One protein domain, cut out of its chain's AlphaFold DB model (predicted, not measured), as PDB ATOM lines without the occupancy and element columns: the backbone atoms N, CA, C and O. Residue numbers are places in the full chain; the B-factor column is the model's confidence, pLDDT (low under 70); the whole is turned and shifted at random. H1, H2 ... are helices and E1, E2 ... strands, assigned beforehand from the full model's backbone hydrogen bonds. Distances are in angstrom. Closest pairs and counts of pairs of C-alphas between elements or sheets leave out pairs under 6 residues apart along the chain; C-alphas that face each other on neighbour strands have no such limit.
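Overview. This is residues 50 to 121 of the 122 residues of an uncharacterized protein of Candidatus Pacearchaeota archaeon (UniProt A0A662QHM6). A small twisted sheet of four short strands runs through the domain, with E3 nearest its middle, and four short helices are set round it: H1 packs on the sheet, H3 and H4 only graze it, and H2 sits next to H4, not on the sheet. The 72 printed residues hold, along the chain, H1 E1 E2 H2 E3 H3 H4 E4. The sheet's order is E2 E1 E3 E4, mixed, with only E3 and E4 parallel, and the class is mixed, helices and strands. The whole is compact, with a radius of gyration of the C-alphas of 11.0 A, and rounded, spanning 28 by 25 by 20 A.

Along the chain. Find C-alpha 50 at (153.891, 167.260, 318.174); from there H1 runs through residues 50 to 56, 9.9 A long. Next come E1, residues 62 to 65, 10.1 A, and E2, residues 68 to 72, 11.3 A. H2 takes residues 80 to 85, and E3 residues 89 to 92, 10.0 A, beginning at C-alpha 89, (149.356, 176.762, 315.052). Look then for H3, residues 97 to 104, 10.7 A, for H4, residues 109 to 114, and for E4, residues 118 to 120, ending at C-alpha 120, (158.956, 176.098, 319.415).

Arrangement. Begin with the hairpin E1 and E2, antiparallel at 153 degrees, where N 70 and O 63 are 2.8 A apart, within hydrogen-bond range. E1 and E3 are antiparallel at 157 degrees, with N 64 and O 89 at 2.8 A. E3 and E4 are parallel at 27 degrees, with N 119 and O 90 at 2.8 A. E2, H2, E3 form a split strand-helix-strand unit, two strands running the same way with E1 between them; its crossover is right-handed. E3, H3 H4, E4 form a strand-helix-strand unit of parallel neighbours, also right-handed. H1 is on the sheet at a height of 8.4 A, only just over none of the strands, as 2 of its C-alphas fall on E1 and 2 on E3. H3 grazes the sheet with residues 98 to 103, H4 with 109 to 113. H2 is not on the sheet, only just, with 4 pairs of C-alphas within 10 A. H2 and H4 only just touch, with 3 pairs within 8 A; the closest C-alphas are those of Val 80 and Tyr 112, 6.2 A. H1 is apart from H2, H3 and H4. Every O i to N i+4 pair is within hydrogen-bond range in H2, H3 and H4, and 2 of 3 in H1.

Size, cuts and confidence. The C-alphas farthest apart are those of Asn 85 and Ser 95, 28.4 A. The printed part has no cut and no long link. The mean pLDDT of the printed part is 81.6; look for values under 70 at residues 50 to 52, 58 and 74 to 77.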
ATOM      1  N   GLU A  50     152.869 166.223 317.915       50.38
ATOM      2  CA  GLU A  50     153.891 167.260 318.174       50.38
ATOM      3  C   GLU A  50     155.331 166.816 317.873       50.38
ATOM      4  O   GLU A  50     156.028 167.457 317.083       50.38
ATOM      5  N   CYS A  51     155.774 165.678 318.424       51.38
ATOM      6  CA  CYS A  51     157.139 165.173 318.211       51.38
ATOM      7  C   CYS A  51     157.412 164.833 316.733       51.38
ATOM      8  O   CYS A  51     158.532 164.958 316.241       51.38
ATOM      9  N   ASN A  52     156.377 164.427 315.994       66.06
ATOM     10  CA  ASN A  52     156.498 164.105 314.576       66.06
ATOM     11  C   ASN A  52     156.455 165.368 313.703       66.06
ATOM     12  O   ASN A  52     157.232 165.481 312.761       66.06
ATOM     13  N   LEU A  53     155.619 166.358 314.040       72.50
ATOM     14  CA  LEU A  53     155.552 167.631 313.318       72.50
ATOM     15  C   LEU A  53     156.878 168.392 313.396       72.50
ATOM     16  O   LEU A  53     157.377 168.829 312.361       72.50
ATOM     17  N   CYS A  54     157.511 168.461 314.571       78.31
ATOM     18  CA  CYS A  54     158.828 169.085 314.712       78.31
ATOM     19  C   CYS A  54     159.932 168.393 313.891       78.31
ATOM     20  O   CYS A  54     160.830 169.067 313.379       78.31
ATOM     21  N   ASN A  55     159.851 167.071 313.715       75.62
ATOM     22  CA  ASN A  55     160.762 166.326 312.843       75.62
ATOM     23  C   ASN A  55     160.468 166.561 311.353       75.62
ATOM     24  O   ASN A  55     161.392 166.639 310.549       75.62
ATOM     25  N   ILE A  56     159.195 166.713 310.975       73.50
ATOM     26  CA  ILE A  56     158.784 166.959 309.586       73.50
ATOM     27  C   ILE A  56     159.262 168.332 309.100       73.50
ATOM     28  O   ILE A  56     159.775 168.449 307.988       73.50
ATOM     29  N   ILE A  57     159.144 169.371 309.927       75.06
ATOM     30  CA  ILE A  57     159.359 170.755 309.483       75.06
ATOM     31  C   ILE A  57     160.830 171.133 309.230       75.06
ATOM     32  O   ILE A  57     161.069 172.219 308.720       75.06
ATOM     33  N   SER A  58     161.809 170.260 309.517       68.62
ATOM     34  CA  SER A  58     163.195 170.252 308.978       68.62
ATOM     35  C   SER A  58     163.888 171.618 308.754       68.62
ATOM     36  O   SER A  58     164.663 171.783 307.814       68.62
ATOM     37  N   GLY A  59     163.632 172.621 309.602       71.50
ATOM     38  CA  GLY A  59     164.239 173.955 309.493       71.50
ATOM     39  C   GLY A  59     163.491 174.978 308.627       71.50
ATOM     40  O   GLY A  59     164.073 176.001 308.282       71.50
ATOM     41  N   THR A  60     162.219 174.748 308.303       81.38
ATOM     42  CA  THR A  60     161.301 175.732 307.705       81.38
ATOM     43  C   THR A  60     160.075 175.861 308.608       81.38
ATOM     44  O   THR A  60     159.562 174.840 309.055       81.38
ATOM     45  N   PRO A  61     159.575 177.070 308.910       85.44
ATOM     46  CA  PRO A  61     158.408 177.184 309.770       85.44
ATOM     47  C   PRO A  61     157.148 176.712 309.034       85.44
ATOM     48  O   PRO A  61     157.051 176.833 307.804       85.44
ATOM     49  N   ALA A  62     156.184 176.194 309.787       87.69
ATOM     50  CA  ALA A  62     154.958 175.632 309.237       87.69
ATOM     51  C   ALA A  62     153.716 176.110 309.985       87.69
ATOM     52  O   ALA A  62     153.726 176.286 311.202       87.69
ATOM     53  N   TRP A  63     152.634 176.249 309.225       87.50
ATOM     54  CA  TRP A  63     151.302 176.578 309.714       87.50
ATOM     55  C   TRP A  63     150.462 175.312 309.747       87.50
ATOM     56  O   TRP A  63     150.321 174.640 308.722       87.50
ATOM     57  N   ILE A  64     149.903 174.978 310.902       87.31
ATOM     58  CA  ILE A  64     149.211 173.716 311.148       87.31
ATOM     59  C   ILE A  64     147.805 173.994 311.672       87.31
ATOM     60  O   ILE A  64     147.600 174.866 312.503       87.31
ATOM     61  N   VAL A  65     146.817 173.249 311.181       86.38
ATOM     62  CA  VAL A  65     145.452 173.249 311.722       86.38
ATOM     63  C   VAL A  65     145.023 171.811 311.919       86.38
ATOM     64  O   VAL A  65     145.067 171.015 310.979       86.38
ATOM     65  N   ASN A  66     144.589 171.472 313.135       83.44
ATOM     66  CA  ASN A  66     144.124 170.127 313.484       83.44
ATOM     67  C   ASN A  66     145.133 169.030 313.071       83.44
ATOM     68  O   ASN A  66     144.755 168.021 312.471       83.44
ATOM     69  N   GLY A  67     146.429 169.263 313.313       76.88
ATOM     70  CA  GLY A  67     147.512 168.329 312.974       76.88
ATOM     71  C   GLY A  67     147.851 168.214 311.481       76.88
ATOM     72  O   GLY A  67     148.656 167.364 311.106       76.88
ATOM     73  N   LYS A  68     147.260 169.042 310.608       78.44
ATOM     74  CA  LYS A  68     147.569 169.083 309.169       78.44
ATOM     75  C   LYS A  68     148.337 170.343 308.804       78.44
ATOM     76  O   LYS A  68     147.932 171.441 309.174       78.44
ATOM     77  N   ILE A  69     149.390 170.183 308.008       84.38
ATOM     78  CA  ILE A  69     150.179 171.298 307.482       84.38
ATOM     79  C   ILE A  69     149.353 172.029 306.418       84.38
ATOM     80  O   ILE A  69     149.042 171.472 305.367       84.38
ATOM     81  N   LEU A  70     148.995 173.281 306.701       80.94
ATOM     82  CA  LEU A  70     148.357 174.193 305.751       80.94
ATOM     83  C   LEU A  70     149.356 174.786 304.759       80.94
ATOM     84  O   LEU A  70     148.973 175.191 303.664       80.94
ATOM     85  N   GLY A  71     150.614 174.903 305.172       79.75
ATOM     86  CA  GLY A  71     151.684 175.431 304.347       79.75
ATOM     87  C   GLY A  71     152.968 175.621 305.138       79.75
ATOM     88  O   GLY A  71     152.954 175.737 306.364       79.75
ATOM     89  N   TYR A  72     154.066 175.673 304.399       80.06
ATOM     90  CA  TYR A  72     155.372 176.080 304.895       80.06
ATOM     91  C   TYR A  72     155.613 177.532 304.492       80.06
ATOM     92  O   TYR A  72     155.138 177.964 303.441       80.06
ATOM     93  N   GLY A  73     156.388 178.272 305.276       71.31
ATOM     94  CA  GLY A  73     156.765 179.629 304.886       71.31
ATOM     95  C   GLY A  73     155.780 180.719 305.331       71.31
ATOM     96  O   GLY A  73     154.818 180.452 306.040       71.31
ATOM     97  N   TYR A  74     156.031 181.960 304.910       60.03
ATOM     98  CA  TYR A  74     155.258 183.142 305.304       60.03
ATOM     99  C   TYR A  74     153.877 183.162 304.633       60.03
ATOM    100  O   TYR A  74     153.789 183.178 303.404       60.03
ATOM    101  N   LYS A  75     152.793 183.216 305.418       63.94
ATOM    102  CA  LYS A  75     151.437 183.481 304.907       63.94
ATOM    103  C   LYS A  75     151.098 184.965 305.059       63.94
ATOM    104  O   LYS A  75     150.373 185.352 305.965       63.94
ATOM    105  N   GLY A  76     151.583 185.786 304.134       57.41
ATOM    106  CA  GLY A  76     151.441 187.250 304.179       57.41
ATOM    107  C   GLY A  76     150.044 187.842 303.978       57.41
ATOM    108  O   GLY A  76     149.950 189.042 303.782       57.41
ATOM    109  N   ASN A  77     148.976 187.038 303.999       66.38
ATOM    110  CA  ASN A  77     147.610 187.494 303.703       66.38
ATOM    111  C   ASN A  77     146.572 187.100 304.772       66.38
ATOM    112  O   ASN A  77     145.379 187.247 304.524       66.38
ATOM    113  N   LEU A  78     146.981 186.554 305.922       72.75
ATOM    114  CA  LEU A  78     146.050 186.225 307.007       72.75
ATOM    115  C   LEU A  78     146.275 187.168 308.182       72.75
ATOM    116  O   LEU A  78     147.406 187.319 308.635       72.75
ATOM    117  N   SER A  79     145.198 187.783 308.674       86.69
ATOM    118  CA  SER A  79     145.275 188.606 309.877       86.69
ATOM    119  C   SER A  79     145.568 187.734 311.102       86.69
ATOM    120  O   SER A  79     145.189 186.559 311.152       86.69
ATOM    121  N   VAL A  80     146.206 188.311 312.124       87.75
ATOM    122  CA  VAL A  80     146.422 187.621 313.409       87.75
ATOM    123  C   VAL A  80     145.105 187.133 314.004       87.75
ATOM    124  O   VAL A  80     145.040 186.022 314.524       87.75
ATOM    125  N   ASP A  81     144.041 187.928 313.886       90.19
ATOM    126  CA  ASP A  81     142.716 187.549 314.376       90.19
ATOM    127  C   ASP A  81     142.156 186.333 313.637       90.19
ATOM    128  O   ASP A  81     141.601 185.439 314.273       90.19
ATOM    129  N   ASP A  82     142.358 186.231 312.322       88.69
ATOM    130  CA  ASP A  82     141.948 185.048 311.562       88.69
ATOM    131  C   ASP A  82     142.738 183.808 311.979       88.69
ATOM    132  O   ASP A  82     142.155 182.731 312.119       88.69
ATOM    133  N   LEU A  83     144.046 183.946 312.203       88.56
ATOM    134  CA  LEU A  83     144.896 182.842 312.648       88.56
ATOM    135  C   LEU A  83     144.470 182.335 314.030       88.56
ATOM    136  O   LEU A  83     144.353 181.123 314.225       88.56
ATOM    137  N   ILE A  84     144.167 183.245 314.957       90.50
ATOM    138  CA  ILE A  84     143.674 182.908 316.299       90.50
ATOM    139  C   ILE A  84     142.279 182.275 316.222       90.50
ATOM    140  O   ILE A  84     142.065 181.196 316.779       90.50
ATOM    141  N   ASN A  85     141.345 182.891 315.492       91.62
ATOM    142  CA  ASN A  85     139.970 182.402 315.354       91.62
ATOM    143  C   ASN A  85     139.912 180.987 314.765       91.62
ATOM    144  O   ASN A  85     139.103 180.165 315.199       91.62
ATOM    145  N   HIS A  86     140.790 180.680 313.808       88.88
ATOM    146  CA  HIS A  86     140.863 179.363 313.175       88.88
ATOM    147  C   HIS A  86     141.814 178.388 313.882       88.88
ATOM    148  O   HIS A  86     141.991 177.271 313.391       88.88
ATOM    149  N   LYS A  87     142.398 178.776 315.025       90.25
ATOM    150  CA  LYS A  87     143.365 177.971 315.789       90.25
ATOM    151  C   LYS A  87     144.504 177.450 314.911       90.25
ATOM    152  O   LYS A  87     144.852 176.272 314.953       90.25
ATOM    153  N   VAL A  88     145.036 178.321 314.061       89.12
ATOM    154  CA  VAL A  88     146.216 177.998 313.265       89.12
ATOM    155  C   VAL A  88     147.411 178.022 314.197       89.12
ATOM    156  O   VAL A  88     147.672 179.044 314.818       89.12
ATOM    157  N   GLU A  89     148.122 176.909 314.291       89.88
ATOM    158  CA  GLU A  89     149.356 176.762 315.052       89.88
ATOM    159  C   GLU A  89     150.564 177.083 314.170       89.88
ATOM    160  O   GLU A  89     150.613 176.698 312.998       89.88
ATOM    161  N   PHE A  90     151.566 177.744 314.738       89.44
ATOM    162  CA  PHE A  90     152.813 178.071 314.064       89.44
ATOM    163  C   PHE A  90     153.983 177.352 314.717       89.44
ATOM    164  O   PHE A  90     154.355 177.652 315.853       89.44
ATOM    165  N   TYR A  91     154.577 176.418 313.981       89.38
ATOM    166  CA  TYR A  91     155.731 175.655 314.437       89.38
ATOM    167  C   TYR A  91     157.006 176.215 313.826       89.38
ATOM    168  O   TYR A  91     157.094 176.404 312.610       89.38
ATOM    169  N   TYR A  92     158.013 176.449 314.661       87.12
ATOM    170  CA  TYR A  92     159.283 177.020 314.229       87.12
ATOM    171  C   TYR A  92     160.452 176.532 315.086       87.12
ATOM    172  O   TYR A  92     160.271 176.027 316.186       87.12
ATOM    173  N   ARG A  93     161.677 176.702 314.581       86.50
ATOM    174  CA  ARG A  93     162.920 176.406 315.306       86.50
ATOM    175  C   ARG A  93     163.715 177.701 315.470       86.50
ATOM    176  O   ARG A  93     163.881 178.431 314.495       86.50
ATOM    177  N   LYS A  94     164.257 177.989 316.657       80.75
ATOM    178  CA  LYS A  94     165.038 179.227 316.888       80.75
ATOM    179  C   LYS A  94     166.263 179.367 315.984       80.75
ATOM    180  O   LYS A  94     166.590 180.471 315.562       80.75
ATOM    181  N   SER A  95     166.928 178.259 315.661       80.94
ATOM    182  CA  SER A  95     168.102 178.258 314.777       80.94
ATOM    183  C   SER A  95     167.762 178.423 313.290       80.94
ATOM    184  O   SER A  95     168.666 178.550 312.466       80.94
ATOM    185  N   CYS A  96     166.480 178.432 312.919       81.50
ATOM    186  CA  CYS A  96     166.051 178.561 311.533       81.50
ATOM    187  C   CYS A  96     166.011 180.041 311.114       81.50
ATOM    188  O   CYS A  96     165.167 180.821 311.559       81.50
ATOM    189  N   GLY A  97     166.918 180.432 310.211       78.75
ATOM    190  CA  GLY A  97     167.010 181.807 309.704       78.75
ATOM    191  C   GLY A  97     165.728 182.283 309.011       78.75
ATOM    192  O   GLY A  97     165.274 183.399 309.249       78.75
ATOM    193  N   PHE A  98     165.076 181.406 308.236       77.88
ATOM    194  CA  PHE A  98     163.776 181.691 307.615       77.88
ATOM    195  C   PHE A  98     162.647 181.880 308.635       77.88
ATOM    196  O   PHE A  98     161.707 182.627 308.377       77.88
ATOM    197  N   CYS A  99     162.742 181.235 309.797       80.88
ATOM    198  CA  CYS A  99     161.789 181.365 310.890       80.88
ATOM    199  C   CYS A  99     161.957 182.719 311.572       80.88
ATOM    200  O   CYS A  99     160.970 183.405 311.815       80.88
ATOM    201  N   ARG A 100     163.209 183.133 311.813       83.00
ATOM    202  CA  ARG A 100     163.512 184.448 312.379       83.00
ATOM    203  C   ARG A 100     162.983 185.571 311.493       83.00
ATOM    204  O   ARG A 100     162.262 186.428 311.984       83.00
ATOM    205  N   MET A 101     163.265 185.511 310.188       79.50
ATOM    206  CA  MET A 101     162.744 186.500 309.238       79.50
ATOM    207  C   MET A 101     161.218 186.537 309.234       79.50
ATOM    208  O   MET A 101     160.641 187.614 309.153       79.50
ATOM    209  N   GLN A 102     160.554 185.385 309.346       78.06
ATOM    210  CA  GLN A 102     159.097 185.366 309.412       78.06
ATOM    211  C   GLN A 102     158.560 186.029 310.660       78.06
ATOM    212  O   GLN A 102     157.676 186.855 310.529       78.06
ATOM    213  N   ILE A 103     159.115 185.713 311.825       81.38
ATOM    214  CA  ILE A 103     158.724 186.338 313.091       81.38
ATOM    215  C   ILE A 103     158.937 187.858 313.036       81.38
ATOM    216  O   ILE A 103     158.071 188.608 313.465       81.38
ATOM    217  N   GLU A 104     160.057 188.314 312.467       83.19
ATOM    218  CA  GLU A 104     160.381 189.742 312.324       83.19
ATOM    219  C   GLU A 104     159.399 190.502 311.413       83.19
ATOM    220  O   GLU A 104     159.163 191.684 311.639       83.19
ATOM    221  N   HIS A 105     158.832 189.841 310.398       79.62
ATOM    222  CA  HIS A 105     157.886 190.442 309.445       79.62
ATOM    223  C   HIS A 105     156.431 190.062 309.737       79.62
ATOM    224  O   HIS A 105     155.547 190.338 308.931       79.62
ATOM    225  N   PHE A 106     156.182 189.374 310.849       81.00
ATOM    226  CA  PHE A 106     154.852 188.939 311.223       81.00
ATOM    227  C   PHE A 106     154.136 190.072 311.954       81.00
ATOM    228  O   PHE A 106     154.532 190.458 313.057       81.00
ATOM    229  N   ASP A 107     153.069 190.581 311.341       80.44
ATOM    230  CA  ASP A 107     152.223 191.602 311.950       80.44
ATOM    231  C   ASP A 107     151.710 191.112 313.307       80.44
ATOM    232  O   ASP A 107     151.158 190.022 313.413       80.44
ATOM    233  N   ASP A 108     151.901 191.913 314.358       88.00
ATOM    234  CA  ASP A 108     151.404 191.628 315.711       88.00
ATOM    235  C   ASP A 108     151.853 190.267 316.298       88.00
ATOM    236  O   ASP A 108     151.108 189.579 317.005       88.00
ATOM    237  N   TRP A 109     153.115 189.882 316.063       87.12
ATOM    238  CA  TRP A 109     153.699 188.638 316.590       87.12
ATOM    239  C   TRP A 109     153.467 188.419 318.090       87.12
ATOM    240  O   TRP A 109     153.149 187.305 318.505       87.12
ATOM    241  N   GLU A 110     153.568 189.461 318.918       90.56
ATOM    242  CA  GLU A 110     153.359 189.329 320.365       90.56
ATOM    243  C   GLU A 110     151.920 188.941 320.723       90.56
ATOM    244  O   GLU A 110     151.716 188.083 321.583       90.56
ATOM    245  N   LYS A 111     150.917 189.487 320.023       91.06
ATOM    246  CA  LYS A 111     149.512 189.088 320.189       91.06
ATOM    247  C   LYS A 111     149.327 187.619 319.818       91.06
ATOM    248  O   LYS A 111     148.676 186.865 320.543       91.06
ATOM    249  N   TYR A 112     149.930 187.195 318.712       90.62
ATOM    250  CA  TYR A 112     149.833 185.813 318.263       90.62
ATOM    251  C   TYR A 112     150.559 184.841 319.204       90.62
ATOM    252  O   TYR A 112     150.011 183.801 319.560       90.62
ATOM    253  N   LYS A 113     151.733 185.206 319.718       90.81
ATOM    254  CA  LYS A 113     152.465 184.437 320.734       90.81
ATOM    255  C   LYS A 113     151.676 184.298 322.039       90.81
ATOM    256  O   LYS A 113     151.611 183.209 322.604       90.81
ATOM    257  N   GLN A 114     151.023 185.368 322.493       93.06
ATOM    258  CA  GLN A 114     150.161 185.350 323.683       93.06
ATOM    259  C   GLN A 114     148.918 184.461 323.522       93.06
ATOM    260  O   GLN A 114     148.368 184.012 324.524       93.06
ATOM    261  N   SER A 115     148.497 184.156 322.288       91.81
ATOM    262  CA  SER A 115     147.385 183.229 322.032       91.81
ATOM    263  C   SER A 115     147.698 181.766 322.387       91.81
ATOM    264  O   SER A 115     146.780 180.955 322.479       91.81
ATOM    265  N   GLY A 116     148.978 181.419 322.578       92.19
ATOM    266  CA  GLY A 116     149.419 180.047 322.851       92.19
ATOM    267  C   GLY A 116     149.488 179.144 321.615       92.19
ATOM    268  O   GLY A 116     149.718 177.950 321.756       92.19
ATOM    269  N   LEU A 117     149.312 179.691 320.408       91.12
ATOM    270  CA  LEU A 117     149.352 178.944 319.143       91.12
ATOM    271  C   LEU A 117     150.758 178.849 318.524       91.12
ATOM    272  O   LEU A 117     150.910 178.397 317.392       91.12
ATOM    273  N   THR A 118     151.800 179.282 319.234       90.12
ATOM    274  CA  THR A 118     153.188 179.202 318.761       90.12
ATOM    275  C   THR A 118     153.914 178.039 319.425       90.12
ATOM    276  O   THR A 118     154.053 178.030 320.647       90.12
ATOM    277  N   ASN A 119     154.450 177.127 318.622       89.50
ATOM    278  CA  ASN A 119     155.159 175.939 319.080       89.50
ATOM    279  C   ASN A 119     156.630 176.010 318.663       89.50
ATOM    280  O   ASN A 119     156.973 176.006 317.478       89.50
ATOM    281  N   GLU A 120     157.516 176.105 319.651       87.81
ATOM    282  CA  GLU A 120     158.956 176.098 319.415       87.81
ATOM    283  C   GLU A 120     159.478 174.660 319.436       87.81
ATOM    284  O   GLU A 120     159.428 173.979 320.458       87.81
ATOM    285  N   CYS A 121     160.004 174.207 318.304       84.88
ATOM    286  CA  CYS A 121     160.624 172.898 318.188       84.88
ATOM    287  C   CYS A 121     162.064 172.912 318.732       84.88
ATOM    288  O   CYS A 121     162.822 173.831 318.389       84.88
TER     289      CYS A 121